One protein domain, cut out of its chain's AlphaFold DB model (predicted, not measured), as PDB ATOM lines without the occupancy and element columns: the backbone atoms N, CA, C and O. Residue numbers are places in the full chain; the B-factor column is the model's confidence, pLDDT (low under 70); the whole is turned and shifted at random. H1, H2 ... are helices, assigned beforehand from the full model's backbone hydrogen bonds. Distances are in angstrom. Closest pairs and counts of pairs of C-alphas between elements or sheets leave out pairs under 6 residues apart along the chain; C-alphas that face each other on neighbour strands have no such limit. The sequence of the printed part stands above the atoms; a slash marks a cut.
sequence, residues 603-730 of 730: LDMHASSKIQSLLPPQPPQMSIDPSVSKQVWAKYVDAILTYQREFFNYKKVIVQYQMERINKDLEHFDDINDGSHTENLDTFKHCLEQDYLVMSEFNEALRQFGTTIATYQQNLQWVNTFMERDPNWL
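Overview. This is residues 603 to 730 of the 730 residues of the protein "J domain-containing protein" of Candida albicans (strain SC5314 / ATCC MYA-2876) (UniProt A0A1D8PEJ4). Two long helices, H1 and H3, run side by side in opposite ways as a long thin rod, and the short H2 sits at the turn between them. Before H1, the long unnamed stretch of residues 603 to 629 runs lengthwise along this pair to the start of H1, and residues 674 to 679 and 723 to 728 stick out at opposite ends of the rod. The printed part has 128 residues with three named helices, in the order H1, H2, H3, and no named strand; the class is all helix. The whole is extended, with a radius of gyration of the C-alphas of 22.1 A and spans of 77 by 19 by 18 A.

Along the chain. The printed part begins at Leu 603, whose C-alpha is at (1.461, 44.406, 7.191), and residues 603 to 629 hold no named element. H1, residues 630 to 667, begins with C-alpha 630 at (47.378, 25.102, -5.011) and measures 55.5 A from first to last C-alpha. H2, residues 669 to 673, measures 6.3 A. H3, residues 678 to 723, is the longest helix with 46 residues and 67.3 A, and ends with C-alpha 723 at (53.238, 20.216, 4.825). Residues 724 to 730 follow it without a named element.

Arrangement. H1 and H3 only just touch, with 3 pairs of C-alphas within 8 A. Their closest C-alphas are those of Ile 654 and Phe 698, 7.6 A apart. H1 touches H3 with residues 647 to 654 alone, and H3 touches H1 with residues 698 to 705 alone. The two helices run opposite ways at a shallow tilt of 22 degrees, and their centres are 10.3 A apart. H2 touches H3 at residues 680 to 684 of H3, and the closest C-alphas of the two are those of Ile 672 and Leu 681, 5.1 A apart. H1 and H2 meet only through their link. Within H1, H2 and H3, every O i to N i+4 pair is within hydrogen-bond range.

Size, cuts and confidence. The two C-alphas farthest apart are those of Ser 676 and Asn 728, 77.0 A. Residues 674 to 679, of which 678 and 679 belong to H3, stand free, and so do residues 723 to 728, of which 723 belongs to H3; the body without them spans 67 by 19 by 17 A. The printed part has no cut and ends at Leu 730, the chain's last residue. The links from H1 to H2, of 1 residue, and from H2 to H3, of 4 residues, are tight. The mean pLDDT of the printed part is 83.4, and it is under 70 at residues 609 to 614, 621 to 627 and 728 to 730 of this model.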
ATOM      1  N   LEU A 603       0.581  43.351   7.705       79.46
ATOM      2  CA  LEU A 603       1.461  44.406   7.191       79.46
ATOM      3  C   LEU A 603       1.865  45.454   8.245       79.46
ATOM      4  O   LEU A 603       2.938  46.045   8.136       79.46
ATOM      5  N   ASP A 604       1.031  45.677   9.263       78.77
ATOM      6  CA  ASP A 604       1.352  46.568  10.381       78.77
ATOM      7  C   ASP A 604       2.385  45.922  11.311       78.77
ATOM      8  O   ASP A 604       3.313  46.593  11.759       78.77
ATOM      9  N   MET A 605       2.271  44.611  11.537       80.51
ATOM     10  CA  MET A 605       3.074  43.858  12.506       80.51
ATOM     11  C   MET A 605       4.356  43.222  11.934       80.51
ATOM     12  O   MET A 605       5.320  43.030  12.677       80.51
ATOM     13  N   HIS A 606       4.414  42.935  10.628       75.48
ATOM     14  CA  HIS A 606       5.609  42.412   9.953       75.48
ATOM     15  C   HIS A 606       6.815  43.355  10.088       75.48
ATOM     16  O   HIS A 606       6.694  44.559   9.852       75.48
ATOM     17  N   ALA A 607       7.997  42.799  10.362       74.69
ATOM     18  CA  ALA A 607       9.274  43.490  10.158       74.69
ATOM     19  C   ALA A 607       9.508  43.836   8.666       74.69
ATOM     20  O   ALA A 607       8.742  43.432   7.786       74.69
ATOM     21  N   SER A 608      10.556  44.608   8.371       70.35
ATOM     22  CA  SER A 608      10.844  45.158   7.041       70.35
ATOM     23  C   SER A 608      10.828  44.107   5.927       70.35
ATOM     24  O   SER A 608      11.441  43.041   6.024       70.35
ATOM     25  N   SER A 609      10.179  44.440   4.806       63.58
ATOM     26  CA  SER A 609      10.003  43.541   3.653       63.58
ATOM     27  C   SER A 609      11.316  43.054   3.034       63.58
ATOM     28  O   SER A 609      11.334  42.006   2.395       63.58
ATOM     29  N   LYS A 610      12.432  43.758   3.279       62.93
ATOM     30  CA  LYS A 610      13.794  43.329   2.911       62.93
ATOM     31  C   LYS A 610      14.199  41.976   3.502       62.93
ATOM     32  O   LYS A 610      15.108  41.343   2.976       62.93
ATOM     33  N   ILE A 611      13.583  41.573   4.613       61.45
ATOM     34  CA  ILE A 611      14.006  40.411   5.402       61.45
ATOM     35  C   ILE A 611      13.252  39.144   4.961       61.45
ATOM     36  O   ILE A 611      13.813  38.054   4.979       61.45
ATOM     37  N   GLN A 612      12.029  39.291   4.435       57.30
ATOM     38  CA  GLN A 612      11.211  38.181   3.912       57.30
ATOM     39  C   GLN A 612      11.780  37.526   2.636       57.30
ATOM     40  O   GLN A 612      11.279  36.495   2.200       57.30
ATOM     41  N   SER A 613      12.816  38.114   2.028       62.26
ATOM     42  CA  SER A 613      13.487  37.610   0.821       62.26
ATOM     43  C   SER A 613      14.880  37.012   1.076       62.26
ATOM     44  O   SER A 613      15.625  36.793   0.121       62.26
ATOM     45  N   LEU A 614      15.279  36.801   2.335       67.07
ATOM     46  CA  LEU A 614      16.633  36.359   2.688       67.07
ATOM     47  C   LEU A 614      16.730  34.839   2.838       67.07
ATOM     48  O   LEU A 614      16.513  34.296   3.918       67.07
ATOM     49  N   LEU A 615      17.143  34.167   1.762       78.08
ATOM     50  CA  LEU A 615      17.647  32.796   1.856       78.08
ATOM     51  C   LEU A 615      18.927  32.753   2.717       78.08
ATOM     52  O   LEU A 615      19.773  33.644   2.580       78.08
ATOM     53  N   PRO A 616      19.129  31.709   3.541       80.12
ATOM     54  CA  PRO A 616      20.426  31.454   4.152       80.12
ATOM     55  C   PRO A 616      21.470  31.122   3.066       80.12
ATOM     56  O   PRO A 616      21.153  30.389   2.116       80.12
ATOM     57  N   PRO A 617      22.718  31.620   3.190       83.18
ATOM     58  CA  PRO A 617      23.777  31.311   2.235       83.18
ATOM     59  C   PRO A 617      24.044  29.805   2.212       83.18
ATOM     60  O   PRO A 617      23.966  29.128   3.241       83.18
ATOM     61  N   GLN A 618      24.345  29.270   1.031       83.17
ATOM     62  CA  GLN A 618      24.539  27.834   0.836       83.17
ATOM     63  C   GLN A 618      26.006  27.437   1.053       83.17
ATOM     64  O   GLN A 618      26.900  28.161   0.611       83.17
ATOM     65  N   PRO A 619      26.277  26.298   1.715       83.31
ATOM     66  CA  PRO A 619      27.638  25.865   2.005       83.31
ATOM     67  C   PRO A 619      28.393  25.476   0.717       83.31
ATOM     68  O   PRO A 619      27.804  24.834  -0.159       83.31
ATOM     69  N   PRO A 620      29.694  25.805   0.583       79.67
ATOM     70  CA  PRO A 620      30.471  25.477  -0.611       79.67
ATOM     71  C   PRO A 620      30.672  23.959  -0.751       79.67
ATOM     72  O   PRO A 620      31.401  23.330   0.017       79.67
ATOM     73  N   GLN A 621      30.029  23.361  -1.757       69.56
ATOM     74  CA  GLN A 621      30.106  21.924  -2.037       69.56
ATOM     75  C   GLN A 621      31.364  21.582  -2.851       69.56
ATOM     76  O   GLN A 621      31.329  21.526  -4.079       69.56
ATOM     77  N   MET A 622      32.478  21.329  -2.161       66.51
ATOM     78  CA  MET A 622      33.697  20.762  -2.749       66.51
ATOM     79  C   MET A 622      34.162  19.536  -1.961       66.51
ATOM     80  O   MET A 622      34.392  19.614  -0.756       66.51
ATOM     81  N   SER A 623      34.337  18.413  -2.656       63.21
ATOM     82  CA  SER A 623      35.086  17.260  -2.156       63.21
ATOM     83  C   SER A 623      36.586  17.530  -2.266       63.21
ATOM     84  O   SER A 623      37.072  17.943  -3.318       63.21
ATOM     85  N   ILE A 624      37.320  17.286  -1.183       64.40
ATOM     86  CA  ILE A 624      38.785  17.343  -1.162       64.40
ATOM     87  C   ILE A 624      39.306  15.937  -1.446       64.40
ATOM     88  O   ILE A 624      39.268  15.068  -0.577       64.40
ATOM     89  N   ASP A 625      39.791  15.721  -2.666       64.81
ATOM     90  CA  ASP A 625      40.594  14.545  -3.001       64.81
ATOM     91  C   ASP A 625      42.052  14.760  -2.553       64.81
ATOM     92  O   ASP A 625      42.526  15.894  -2.603       64.81
ATOM     93  N   PRO A 626      42.829  13.722  -2.184       65.30
ATOM     94  CA  PRO A 626      44.185  13.901  -1.642       65.30
ATOM     95  C   PRO A 626      45.233  14.579  -2.553       65.30
ATOM     96  O   PRO A 626      46.373  14.762  -2.134       65.30
ATOM     97  N   SER A 627      44.872  14.940  -3.786       67.37
ATOM     98  CA  SER A 627      45.717  15.605  -4.786       67.37
ATOM     99  C   SER A 627      45.210  17.010  -5.163       67.37
ATOM    100  O   SER A 627      45.232  17.382  -6.341       67.37
ATOM    101  N   VAL A 628      44.695  17.787  -4.200       72.07
ATOM    102  CA  VAL A 628      44.284  19.186  -4.430       72.07
ATOM    103  C   VAL A 628      45.483  20.032  -4.867       72.07
ATOM    104  O   VAL A 628      46.462  20.158  -4.142       72.07
ATOM    105  N   SER A 629      45.391  20.680  -6.030       78.32
ATOM    106  CA  SER A 629      46.405  21.648  -6.461       78.32
ATOM    107  C   SER A 629      46.243  22.997  -5.754       78.32
ATOM    108  O   SER A 629      45.126  23.406  -5.420       78.32
ATOM    109  N   LYS A 630      47.340  23.754  -5.615       79.98
ATOM    110  CA  LYS A 630      47.378  25.102  -5.011       79.98
ATOM    111  C   LYS A 630      46.249  26.034  -5.467       79.98
ATOM    112  O   LYS A 630      45.671  26.753  -4.660       79.98
ATOM    113  N   GLN A 631      45.895  25.988  -6.755       83.45
ATOM    114  CA  GLN A 631      44.816  26.802  -7.327       83.45
ATOM    115  C   GLN A 631      43.411  26.357  -6.897       83.45
ATOM    116  O   GLN A 631      42.513  27.190  -6.800       83.45
ATOM    117  N   VAL A 632      43.196  25.060  -6.661       84.21
ATOM    118  CA  VAL A 632      41.919  24.525  -6.162       84.21
ATOM    119  C   VAL A 632      41.800  24.771  -4.657       84.21
ATOM    120  O   VAL A 632      40.738  25.196  -4.209       84.21
ATOM    121  N   TRP A 633      42.894  24.627  -3.899       84.24
ATOM    122  CA  TRP A 633      42.931  24.994  -2.479       84.24
ATOM    123  C   TRP A 633      42.662  26.492  -2.265       84.24
ATOM    124  O   TRP A 633      41.787  26.849  -1.482       84.24
ATOM    125  N   ALA A 634      43.320  27.376  -3.023       85.68
ATOM    126  CA  ALA A 634      43.083  28.819  -2.936       85.68
ATOM    127  C   ALA A 634      41.615  29.202  -3.224       85.68
ATOM    128  O   ALA A 634      41.044  30.027  -2.515       85.68
ATOM    129  N   LYS A 635      40.976  28.558  -4.214       87.54
ATOM    130  CA  LYS A 635      39.541  28.745  -4.508       87.54
ATOM    131  C   LYS A 635      38.631  28.223  -3.395       87.54
ATOM    132  O   LYS A 635      37.609  28.840  -3.123       87.54
ATOM    133  N   TYR A 636      38.990  27.112  -2.754       88.07
ATOM    134  CA  TYR A 636      38.255  26.562  -1.612       88.07
ATOM    135  C   TYR A 636      38.308  27.505  -0.398       88.07
ATOM    136  O   TYR A 636      37.272  27.798   0.199       88.07
ATOM    137  N   VAL A 637      39.489  28.055  -0.092       88.15
ATOM    138  CA  VAL A 637      39.675  29.053   0.974       88.15
ATOM    139  C   VAL A 637      38.892  30.339   0.675       88.15
ATOM    140  O   VAL A 637      38.146  30.801   1.535       88.15
ATOM    141  N   ASP A 638      38.974  30.891  -0.541       90.86
ATOM    142  CA  ASP A 638      38.214  32.094  -0.928       90.86
ATOM    143  C   ASP A 638      36.688  31.868  -0.911       90.86
ATOM    144  O   ASP A 638      35.930  32.718  -0.434       90.86
ATOM    145  N   ALA A 639      36.218  30.689  -1.333       90.62
ATOM    146  CA  ALA A 639      34.809  30.313  -1.226       90.62
ATOM    147  C   ALA A 639      34.336  30.261   0.238       90.62
ATOM    148  O   ALA A 639      33.236  30.726   0.541       90.62
ATOM    149  N   ILE A 640      35.165  29.763   1.162       91.18
ATOM    150  CA  ILE A 640      34.846  29.715   2.598       91.18
ATOM    151  C   ILE A 640      34.898  31.104   3.242       91.18
ATOM    152  O   ILE A 640      33.975  31.457   3.973       91.18
ATOM    153  N   LEU A 641      35.893  31.935   2.921       90.80
ATOM    154  CA  LEU A 641      35.953  33.332   3.375       90.80
ATOM    155  C   LEU A 641      34.784  34.166   2.819       90.80
ATOM    156  O   LEU A 641      34.308  35.104   3.459       90.80
ATOM    157  N   THR A 642      34.277  33.830   1.633       92.04
ATOM    158  CA  THR A 642      33.067  34.436   1.060       92.04
ATOM    159  C   THR A 642      31.813  33.965   1.790       92.04
ATOM    160  O   THR A 642      31.079  34.803   2.312       92.04
ATOM    161  N   TYR A 643      31.632  32.653   1.955       92.77
ATOM    162  CA  TYR A 643      30.536  32.063   2.730       92.77
ATOM    163  C   TYR A 643      30.479  32.595   4.175       92.77
ATOM    164  O   TYR A 643      29.409  32.933   4.678       92.77
ATOM    165  N   GLN A 644      31.631  32.767   4.829       92.23
ATOM    166  CA  GLN A 644      31.745  33.348   6.167       92.23
ATOM    167  C   GLN A 644      31.270  34.809   6.211       92.23
ATOM    168  O   GLN A 644      30.507  35.182   7.106       92.23
ATOM    169  N   ARG A 645      31.664  35.638   5.232       92.45
ATOM    170  CA  ARG A 645      31.193  37.031   5.107       92.45
ATOM    171  C   ARG A 645      29.686  37.101   4.849       92.45
ATOM    172  O   ARG A 645      28.995  37.903   5.477       92.45
ATOM    173  N   GLU A 646      29.163  36.251   3.970       90.97
ATOM    174  CA  GLU A 646      27.724  36.148   3.702       90.97
ATOM    175  C   GLU A 646      26.941  35.704   4.942       90.97
ATOM    176  O   GLU A 646      25.921  36.310   5.272       90.97
ATOM    177  N   PHE A 647      27.447  34.722   5.692       92.52
ATOM    178  CA  PHE A 647      26.802  34.236   6.910       92.52
ATOM    179  C   PHE A 647      26.771  35.290   8.028       92.52
ATOM    180  O   PHE A 647      25.741  35.463   8.685       92.52
ATOM    181  N   PHE A 648      27.848  36.062   8.218       91.39
ATOM    182  CA  PHE A 648      27.837  37.190   9.159       91.39
ATOM    183  C   PHE A 648      26.853  38.293   8.743       91.39
ATOM    184  O   PHE A 648      26.159  38.844   9.602       91.39
ATOM    185  N   ASN A 649      26.733  38.584   7.442       90.02
ATOM    186  CA  ASN A 649      25.728  39.517   6.932       90.02
ATOM    187  C   ASN A 649      24.298  38.999   7.166       90.02
ATOM    188  O   ASN A 649      23.465  39.741   7.685       90.02
ATOM    189  N   TYR A 650      24.024  37.723   6.875       90.82
ATOM    190  CA  TYR A 650      22.734  37.080   7.148       90.82
ATOM    191  C   TYR A 650      22.372  37.155   8.641       90.82
ATOM    192  O   TYR A 650      21.320  37.690   8.997       90.82
ATOM    193  N   LYS A 651      23.294  36.760   9.534       91.38
ATOM    194  CA  LYS A 651      23.135  36.881  10.994       91.38
ATOM    195  C   LYS A 651      22.812  38.314  11.433       91.38
ATOM    196  O   LYS A 651      21.938  38.505  12.277       91.38
ATOM    197  N   LYS A 652      23.474  39.327  10.860       90.74
ATOM    198  CA  LYS A 652      23.210  40.741  11.174       90.74
ATOM    199  C   LYS A 652      21.775  41.154  10.826       90.74
ATOM    200  O   LYS A 652      21.159  41.875  11.608       90.74
ATOM    201  N   VAL A 653      21.229  40.693   9.699       89.07
ATOM    202  CA  VAL A 653      19.853  41.048   9.309       89.07
ATOM    203  C   VAL A 653      18.801  40.251  10.093       89.07
ATOM    204  O   VAL A 653      17.747  40.803  10.395       89.07
ATOM    205  N   ILE A 654      19.093  39.020  10.533       89.59
ATOM    206  CA  ILE A 654      18.217  38.292  11.473       89.59
ATOM    207  C   ILE A 654      18.137  39.007  12.836       89.59
ATOM    208  O   ILE A 654      17.049  39.138  13.392       89.59
ATOM    209  N   VAL A 655      19.241  39.563  13.349       89.62
ATOM    210  CA  VAL A 655      19.200  40.394  14.571       89.62
ATOM    211  C   VAL A 655      18.378  41.673  14.349       89.62
ATOM    212  O   VAL A 655      17.584  42.051  15.212       89.62
ATOM    213  N   GLN A 656      18.496  42.313  13.178       88.70
ATOM    214  CA  GLN A 656      17.651  43.460  12.821       88.70
ATOM    215  C   GLN A 656      16.160  43.081  12.744       88.70
ATOM    216  O   GLN A 656      15.329  43.828  13.253       88.70
ATOM    217  N   TYR A 657      15.818  41.917  12.177       90.18
ATOM    218  CA  TYR A 657      14.446  41.395  12.142       90.18
ATOM    219  C   TYR A 657      13.852  41.285  13.544       90.18
ATOM    220  O   TYR A 657      12.776  41.822  13.795       90.18
ATOM    221  N   GLN A 658      14.578  40.653  14.474       88.97
ATOM    222  CA  GLN A 658      14.132  40.504  15.861       88.97
ATOM    223  C   GLN A 658      13.895  41.867  16.527       88.97
ATOM    224  O   GLN A 658      12.873  42.050  17.183       88.97
ATOM    225  N   MET A 659      14.792  42.838  16.324       89.88
ATOM    226  CA  MET A 659      14.646  44.182  16.891       89.88
ATOM    227  C   MET A 659      13.445  44.942  16.305       89.88
ATOM    228  O   MET A 659      12.650  45.505  17.054       89.88
ATOM    229  N   GLU A 660      13.270  44.936  14.979       88.64
ATOM    230  CA  GLU A 660      12.111  45.559  14.322       88.64
ATOM    231  C   GLU A 660      10.788  44.911  14.756       88.64
ATOM    232  O   GLU A 660       9.789  45.606  14.945       88.64
ATOM    233  N   ARG A 661      10.786  43.588  14.943       89.77
ATOM    234  CA  ARG A 661       9.615  42.819  15.364       89.77
ATOM    235  C   ARG A 661       9.220  43.122  16.814       89.77
ATOM    236  O   ARG A 661       8.065  43.461  17.058       89.77
ATOM    237  N   ILE A 662      10.185  43.111  17.739       89.89
ATOM    238  CA  ILE A 662       9.984  43.495  19.148       89.89
ATOM    239  C   ILE A 662       9.459  44.933  19.250       89.89
ATOM    240  O   ILE A 662       8.506  45.183  19.984       89.89
ATOM    241  N   ASN A 663      10.020  45.870  18.477       90.79
ATOM    242  CA  ASN A 663       9.536  47.252  18.455       90.79
ATOM    243  C   ASN A 663       8.067  47.332  18.010       90.79
ATOM    244  O   ASN A 663       7.277  48.019  18.650       90.79
ATOM    245  N   LYS A 664       7.667  46.584  16.974       88.58
ATOM    246  CA  LYS A 664       6.274  46.548  16.495       88.58
ATOM    247  C   LYS A 664       5.296  45.893  17.468       88.58
ATOM    248  O   LYS A 664       4.140  46.315  17.525       88.58
ATOM    249  N   ASP A 665       5.745  44.901  18.231       89.57
ATOM    250  CA  ASP A 665       4.953  44.273  19.293       89.57
ATOM    251  C   ASP A 665       4.767  45.210  20.501       89.57
ATOM    252  O   ASP A 665       3.714  45.191  21.136       89.57
ATOM    253  N   LEU A 666       5.748  46.079  20.781       89.84
ATOM    254  CA  LEU A 666       5.631  47.156  21.772       89.84
ATOM    255  C   LEU A 666       4.725  48.299  21.281       89.84
ATOM    256  O   LEU A 666       3.873  48.759  22.037       89.84
ATOM    257  N   GLU A 667       4.862  48.732  20.022       88.20
ATOM    258  CA  GLU A 667       4.038  49.793  19.409       88.20
ATOM    259  C   GLU A 667       2.536  49.474  19.433       88.20
ATOM    260  O   GLU A 667       1.721  50.371  19.639       88.20
ATOM    261  N   HIS A 668       2.172  48.204  19.237       86.84
ATOM    262  CA  HIS A 668       0.779  47.750  19.159       86.84
ATOM    263  C   HIS A 668       0.325  46.978  20.411       86.84
ATOM    264  O   HIS A 668      -0.732  46.350  20.389       86.84
ATOM    265  N   PHE A 669       1.086  47.023  21.512       87.25
ATOM    266  CA  PHE A 669       0.813  46.246  22.729       87.25
ATOM    267  C   PHE A 669      -0.623  46.431  23.255       87.25
ATOM    268  O   PHE A 669      -1.293  45.449  23.578       87.25
ATOM    269  N   ASP A 670      -1.122  47.669  23.289       85.73
ATOM    270  CA  ASP A 670      -2.490  47.969  23.732       85.73
ATOM    271  C   ASP A 670      -3.552  47.467  22.731       85.73
ATOM    272  O   ASP A 670      -4.565  46.907  23.147       85.73
ATOM    273  N   ASP A 671      -3.306  47.591  21.418       85.08
ATOM    274  CA  ASP A 671      -4.208  47.108  20.356       85.08
ATOM    275  C   ASP A 671      -4.311  45.566  20.328       85.08
ATOM    276  O   ASP A 671      -5.343  45.028  19.921       85.08
ATOM    277  N   ILE A 672      -3.262  44.845  20.749       84.93
ATOM    278  CA  ILE A 672      -3.216  43.371  20.829       84.93
ATOM    279  C   ILE A 672      -3.921  42.855  22.091       84.93
ATOM    280  O   ILE A 672      -4.601  41.828  22.047       84.93
ATOM    281  N   ASN A 673      -3.758  43.556  23.218       83.37
ATOM    282  CA  ASN A 673      -4.347  43.178  24.507       83.37
ATOM    283  C   ASN A 673      -5.796  43.675  24.693       83.37
ATOM    284  O   ASN A 673      -6.444  43.339  25.689       83.37
ATOM    285  N   ASP A 674      -6.339  44.442  23.742       81.15
ATOM    286  CA  ASP A 674      -7.737  44.862  23.748       81.15
ATOM    287  C   ASP A 674      -8.689  43.670  23.545       81.15
ATOM    288  O   ASP A 674      -8.984  43.237  22.428       81.15
ATOM    289  N   GLY A 675      -9.253  43.182  24.653       76.32
ATOM    290  CA  GLY A 675     -10.213  42.075  24.679       76.32
ATOM    291  C   GLY A 675     -11.514  42.285  23.885       76.32
ATOM    292  O   GLY A 675     -12.337  41.372  23.850       76.32
ATOM    293  N   SER A 676     -11.726  43.444  23.245       74.31
ATOM    294  CA  SER A 676     -12.815  43.650  22.278       74.31
ATOM    295  C   SER A 676     -12.452  43.327  20.819       74.31
ATOM    296  O   SER A 676     -13.364  43.185  20.006       74.31
ATOM    297  N   HIS A 677     -11.168  43.144  20.482       75.06
ATOM    298  CA  HIS A 677     -10.701  42.824  19.125       75.06
ATOM    299  C   HIS A 677      -9.837  41.556  19.085       75.06
ATOM    300  O   HIS A 677      -8.625  41.604  18.884       75.06
ATOM    301  N   THR A 678     -10.475  40.384  19.176       81.45
ATOM    302  CA  THR A 678      -9.785  39.082  19.043       81.45
ATOM    303  C   THR A 678      -9.011  38.937  17.726       81.45
ATOM    304  O   THR A 678      -8.001  38.247  17.690       81.45
ATOM    305  N   GLU A 679      -9.435  39.632  16.666       83.56
ATOM    306  CA  GLU A 679      -8.749  39.663  15.367       83.56
ATOM    307  C   GLU A 679      -7.320  40.239  15.444       83.56
ATOM    308  O   GLU A 679      -6.441  39.794  14.704       83.56
ATOM    309  N   ASN A 680      -7.064  41.191  16.349       87.15
ATOM    310  CA  ASN A 680      -5.726  41.750  16.568       87.15
ATOM    311  C   ASN A 680      -4.814  40.713  17.240       87.15
ATOM    312  O   ASN A 680      -3.683  40.500  16.807       87.15
ATOM    313  N   LEU A 681      -5.343  39.999  18.239       87.37
ATOM    314  CA  LEU A 681      -4.655  38.890  18.902       87.37
ATOM    315  C   LEU A 681      -4.381  37.716  17.942       87.37
ATOM    316  O   LEU A 681      -3.334  37.078  18.041       87.37
ATOM    317  N   ASP A 682      -5.286  37.421  17.008       88.70
ATOM    318  CA  ASP A 682      -5.081  36.373  15.997       88.70
ATOM    319  C   ASP A 682      -4.068  36.788  14.915       88.70
ATOM    320  O   ASP A 682      -3.259  35.965  14.487       88.70
ATOM    321  N   THR A 683      -4.028  38.075  14.550       89.04
ATOM    322  CA  THR A 683      -2.979  38.654  13.689       89.04
ATOM    323  C   THR A 683      -1.605  38.532  14.356       89.04
ATOM    324  O   THR A 683      -0.666  38.020  13.751       89.04
ATOM    325  N   PHE A 684      -1.504  38.900  15.637       90.19
ATOM    326  CA  PHE A 684      -0.280  38.761  16.428       90.19
ATOM    327  C   PHE A 684       0.198  37.302  16.536       90.19
ATOM    328  O   PHE A 684       1.379  37.032  16.316       90.19
ATOM    329  N   LYS A 685      -0.703  36.334  16.782       89.80
ATOM    330  CA  LYS A 685      -0.351  34.896  16.755       89.80
ATOM    331  C   LYS A 685       0.247  34.481  15.415       89.80
ATOM    332  O   LYS A 685       1.270  33.805  15.403       89.80
ATOM    333  N   HIS A 686      -0.364  34.888  14.302       88.19
ATOM    334  CA  HIS A 686       0.135  34.515  12.983       88.19
ATOM    335  C   HIS A 686       1.491  35.171  12.675       88.19
ATOM    336  O   HIS A 686       2.336  34.559  12.025       88.19
ATOM    337  N   CYS A 687       1.764  36.370  13.205       88.43
ATOM    338  CA  CYS A 687       3.110  36.940  13.178       88.43
ATOM    339  C   CYS A 687       4.109  36.093  13.981       88.43
ATOM    340  O   CYS A 687       5.150  35.750  13.428       88.43
ATOM    341  N   LEU A 688       3.775  35.663  15.205       90.30
ATOM    342  CA  LEU A 688       4.638  34.772  16.002       90.30
ATOM    343  C   LEU A 688       4.911  33.420  15.313       90.30
ATOM    344  O   LEU A 688       5.996  32.860  15.471       90.30
ATOM    345  N   GLU A 689       3.966  32.896  14.528       90.56
ATOM    346  CA  GLU A 689       4.189  31.710  13.684       90.56
ATOM    347  C   GLU A 689       5.245  31.973  12.595       90.56
ATOM    348  O   GLU A 689       6.103  31.121  12.365       90.56
ATOM    349  N   GLN A 690       5.232  33.151  11.955       86.90
ATOM    350  CA  GLN A 690       6.280  33.542  10.999       86.90
ATOM    351  C   GLN A 690       7.625  33.790  11.698       86.90
ATOM    352  O   GLN A 690       8.658  33.329  11.211       86.90
ATOM    353  N   ASP A 691       7.614  34.450  12.859       89.18
ATOM    354  CA  ASP A 691       8.809  34.718  13.665       89.18
ATOM    355  C   ASP A 691       9.504  33.402  14.070       89.18
ATOM    356  O   ASP A 691      10.730  33.280  13.995       89.18
ATOM    357  N   TYR A 692       8.716  32.380  14.431       90.07
ATOM    358  CA  TYR A 692       9.198  31.025  14.709       90.07
ATOM    359  C   TYR A 692       9.815  30.354  13.473       90.07
ATOM    360  O   TYR A 692      10.888  29.758  13.588       90.07
ATOM    361  N   LEU A 693       9.184  30.461  12.297       88.93
ATOM    362  CA  LEU A 693       9.712  29.883  11.054       88.93
ATOM    363  C   LEU A 693      11.070  30.496  10.686       88.93
ATOM    364  O   LEU A 693      12.044  29.752  10.558       88.93
ATOM    365  N   VAL A 694      11.168  31.830  10.632       87.52
ATOM    366  CA  VAL A 694      12.421  32.560  10.346       87.52
ATOM    367  C   VAL A 694      13.520  32.177  11.342       87.52
ATOM    368  O   VAL A 694      14.666  31.933  10.960       87.52
ATOM    369  N   MET A 695      13.177  32.058  12.626       88.74
ATOM    370  CA  MET A 695      14.130  31.643  13.653       88.74
ATOM    371  C   MET A 695      14.537  30.167  13.523       88.74
ATOM    372  O   MET A 695      15.684  29.823  13.819       88.74
ATOM    373  N   SER A 696      13.650  29.286  13.055       90.05
ATOM    374  CA  SER A 696      13.965  27.873  12.811       90.05
ATOM    375  C   SER A 696      14.937  27.694  11.637       90.05
ATOM    376  O   SER A 696      15.917  26.959  11.774       90.05
ATOM    377  N   GLU A 697      14.747  28.440  10.543       88.57
ATOM    378  CA  GLU A 697      15.660  28.448   9.392       88.57
ATOM    379  C   GLU A 697      17.032  29.013   9.773       88.57
ATOM    380  O   GLU A 697      18.056  28.411   9.451       88.57
ATOM    381  N   PHE A 698      17.076  30.104  10.549       91.26
ATOM    382  CA  PHE A 698      18.332  30.655  11.064       91.26
ATOM    383  C   PHE A 698      19.087  29.672  11.979       91.26
ATOM    384  O   PHE A 698      20.311  29.570  11.896       91.26
ATOM    385  N   ASN A 699      18.382  28.910  12.824       92.38
ATOM    386  CA  ASN A 699      19.002  27.881  13.668       92.38
ATOM    387  C   ASN A 699      19.556  26.701  12.854       92.38
ATOM    388  O   ASN A 699      20.602  26.153  13.206       92.38
ATOM    389  N   GLU A 700      18.897  26.314  11.763       91.31
ATOM    390  CA  GLU A 700      19.409  25.272  10.868       91.31
ATOM    391  C   GLU A 700      20.600  25.778  10.035       91.31
ATOM    392  O   GLU A 700      21.619  25.096   9.935       91.31
ATOM    393  N   ALA A 701      20.553  27.023   9.557       91.25
ATOM    394  CA  ALA A 701      21.683  27.680   8.906       91.25
ATOM    395  C   ALA A 701      22.900  27.830   9.846       91.25
ATOM    396  O   ALA A 701      24.032  27.607   9.421       91.25
ATOM    397  N   LEU A 702      22.687  28.127  11.137       92.32
ATOM    398  CA  LEU A 702      23.736  28.126  12.171       92.32
ATOM    399  C   LEU A 702      24.396  26.750  12.343       92.32
ATOM    400  O   LEU A 702      25.617  26.679  12.498       92.32
ATOM    401  N   ARG A 703      23.616  25.660  12.310       91.87
ATOM    402  CA  ARG A 703      24.157  24.290  12.371       91.87
ATOM    403  C   ARG A 703      24.995  23.980  11.141       91.87
ATOM    404  O   ARG A 703      26.120  23.512  11.289       91.87
ATOM    405  N   GLN A 704      24.474  24.277   9.951       91.35
ATOM    406  CA  GLN A 704      25.178  24.054   8.688       91.35
ATOM    407  C   GLN A 704      26.497  24.836   8.657       91.35
ATOM    408  O   GLN A 704      27.552  24.228   8.467       91.35
ATOM    409  N   PHE A 705      26.466  26.130   8.995       92.95
ATOM    410  CA  PHE A 705      27.663  26.955   9.164       92.95
ATOM    411  C   PHE A 705      28.666  26.310  10.134       92.95
ATOM    412  O   PHE A 705      29.809  26.051   9.754       92.95
ATOM    413  N   GLY A 706      28.229  25.948  11.346       92.75
ATOM    414  CA  GLY A 706      29.070  25.272  12.338       92.75
ATOM    415  C   GLY A 706      29.715  23.985  11.812       92.75
ATOM    416  O   GLY A 706      30.915  23.786  11.993       92.75
ATOM    417  N   THR A 707      28.964  23.145  11.089       91.42
ATOM    418  CA  THR A 707      29.519  21.928  10.476       91.42
ATOM    419  C   THR A 707      30.534  22.223   9.371       91.42
ATOM    420  O   THR A 707      31.553  21.540   9.315       91.42
ATOM    421  N   THR A 708      30.327  23.252   8.539       90.88
ATOM    422  CA  THR A 708      31.299  23.617   7.488       90.88
ATOM    423  C   THR A 708      32.592  24.213   8.028       90.88
ATOM    424  O   THR A 708      33.659  23.927   7.494       90.88
ATOM    425  N   ILE A 709      32.531  25.010   9.099       91.28
ATOM    426  CA  ILE A 709      33.742  25.545   9.729       91.28
ATOM    427  C   ILE A 709      34.496  24.424  10.458       91.28
ATOM    428  O   ILE A 709      35.721  24.373  10.381       91.28
ATOM    429  N   ALA A 710      33.790  23.468  11.072       90.55
ATOM    430  CA  ALA A 710      34.414  22.290  11.670       90.55
ATOM    431  C   ALA A 710      35.096  21.383  10.626       90.55
ATOM    432  O   ALA A 710      36.220  20.936  10.856       90.55
ATOM    433  N   THR A 711      34.480  21.138   9.460       88.17
ATOM    434  CA  THR A 711      35.155  20.391   8.382       88.17
ATOM    435  C   THR A 711      36.308  21.189   7.782       88.17
ATOM    436  O   THR A 711      37.366  20.615   7.551       88.17
ATOM    437  N   TYR A 712      36.187  22.510   7.622       89.04
ATOM    438  CA  TYR A 712      37.304  23.364   7.202       89.04
ATOM    439  C   TYR A 712      38.499  23.294   8.167       89.04
ATOM    440  O   TYR A 712      39.632  23.140   7.720       89.04
ATOM    441  N   GLN A 713      38.261  23.320   9.481       89.28
ATOM    442  CA  GLN A 713      39.306  23.150  10.498       89.28
ATOM    443  C   GLN A 713      39.966  21.764  10.433       89.28
ATOM    444  O   GLN A 713      41.189  21.669  10.530       89.28
ATOM    445  N   GLN A 714      39.194  20.696  10.208       87.27
ATOM    446  CA  GLN A 714      39.740  19.351   9.975       87.27
ATOM    447  C   GLN A 714      40.589  19.298   8.694       87.27
ATOM    448  O   GLN A 714      41.663  18.703   8.692       87.27
ATOM    449  N   ASN A 715      40.150  19.969   7.628       85.15
ATOM    450  CA  ASN A 715      40.867  20.043   6.356       85.15
ATOM    451  C   ASN A 715      42.159  20.876   6.464       85.15
ATOM    452  O   ASN A 715      43.162  20.512   5.857       85.15
ATOM    453  N   LEU A 716      42.172  21.940   7.276       85.34
ATOM    454  CA  LEU A 716      43.382  22.694   7.628       85.34
ATOM    455  C   LEU A 716      44.375  21.839   8.426       85.34
ATOM    456  O   LEU A 716      45.547  21.778   8.070       85.34
ATOM    457  N   GLN A 717      43.915  21.131   9.465       85.37
ATOM    458  CA  GLN A 717      44.767  20.202  10.219       85.37
ATOM    459  C   GLN A 717      45.348  19.112   9.310       85.37
ATOM    460  O   GLN A 717      46.536  18.808   9.392       85.37
ATOM    461  N   TRP A 718      44.531  18.569   8.403       82.41
ATOM    462  CA  TRP A 718      44.970  17.613   7.392       82.41
ATOM    463  C   TRP A 718      46.082  18.216   6.518       82.41
ATOM    464  O   TRP A 718      47.186  17.677   6.523       82.41
ATOM    465  N   VAL A 719      45.859  19.374   5.880       80.29
ATOM    466  CA  VAL A 719      46.871  20.084   5.065       80.29
ATOM    467  C   VAL A 719      48.174  20.340   5.833       80.29
ATOM    468  O   VAL A 719      49.249  20.066   5.297       80.29
ATOM    469  N   ASN A 720      48.106  20.784   7.091       81.73
ATOM    470  CA  ASN A 720      49.297  21.021   7.908       81.73
ATOM    471  C   ASN A 720      50.116  19.729   8.096       81.73
ATOM    472  O   ASN A 720      51.323  19.736   7.868       81.73
ATOM    473  N   THR A 721      49.468  18.590   8.381       81.56
ATOM    474  CA  THR A 721      50.171  17.292   8.498       81.56
ATOM    475  C   THR A 721      50.733  16.747   7.177       81.56
ATOM    476  O   THR A 721      51.530  15.807   7.201       81.56
ATOM    477  N   PHE A 722      50.348  17.312   6.024       76.52
ATOM    478  CA  PHE A 722      51.010  17.054   4.741       76.52
ATOM    479  C   PHE A 722      52.205  17.990   4.522       76.52
ATOM    480  O   PHE A 722      53.268  17.498   4.152       76.52
ATOM    481  N   MET A 723      52.093  19.285   4.848       75.43
ATOM    482  CA  MET A 723      53.238  20.216   4.825       75.43
ATOM    483  C   MET A 723      54.377  19.786   5.767       75.43
ATOM    484  O   MET A 723      55.545  19.917   5.414       75.43
ATOM    485  N   GLU A 724      54.051  19.232   6.941       79.45
ATOM    486  CA  GLU A 724      55.028  18.677   7.896       79.45
ATOM    487  C   GLU A 724      55.820  17.479   7.341       79.45
ATOM    488  O   GLU A 724      56.917  17.191   7.821       79.45
ATOM    489  N   ARG A 725      55.267  16.757   6.357       75.47
ATOM    490  CA  ARG A 725      55.898  15.578   5.737       75.47
ATOM    491  C   ARG A 725      56.657  15.947   4.472       75.47
ATOM    492  O   ARG A 725      57.811  15.565   4.319       75.47
ATOM    493  N   ASP A 726      55.994  16.698   3.602       70.51
ATOM    494  CA  ASP A 726      56.496  17.164   2.319       70.51
ATOM    495  C   ASP A 726      56.312  18.692   2.243       70.51
ATOM    496  O   ASP A 726      55.272  19.170   1.784       70.51
ATOM    497  N   PRO A 727      57.327  19.496   2.622       74.73
ATOM    498  CA  PRO A 727      57.264  20.961   2.532       74.73
ATOM    499  C   PRO A 727      56.990  21.504   1.118       74.73
ATOM    500  O   PRO A 727      56.600  22.656   0.958       74.73
ATOM    501  N   ASN A 728      57.172  20.663   0.093       67.46
ATOM    502  CA  ASN A 728      56.924  20.957  -1.320       67.46
ATOM    503  C   ASN A 728      55.576  20.401  -1.839       67.46
ATOM    504  O   ASN A 728      55.388  20.310  -3.051       67.46
ATOM    505  N   TRP A 729      54.648  19.993  -0.963       66.27
ATOM    506  CA  TRP A 729      53.342  19.435  -1.355       66.27
ATOM    507  C   TRP A 729      52.400  20.450  -2.046       66.27
ATOM    508  O   TRP A 729      51.449  20.034  -2.709       66.27
ATOM    509  N   LEU A 730      52.648  21.766  -1.908       56.55
ATOM    510  CA  LEU A 730      51.674  22.834  -2.207       56.55
ATOM    511  C   LEU A 730      52.262  24.043  -2.958       56.55
ATOM    512  O   LEU A 730      51.739  24.426  -4.028       56.55
TER     513      LEU A 730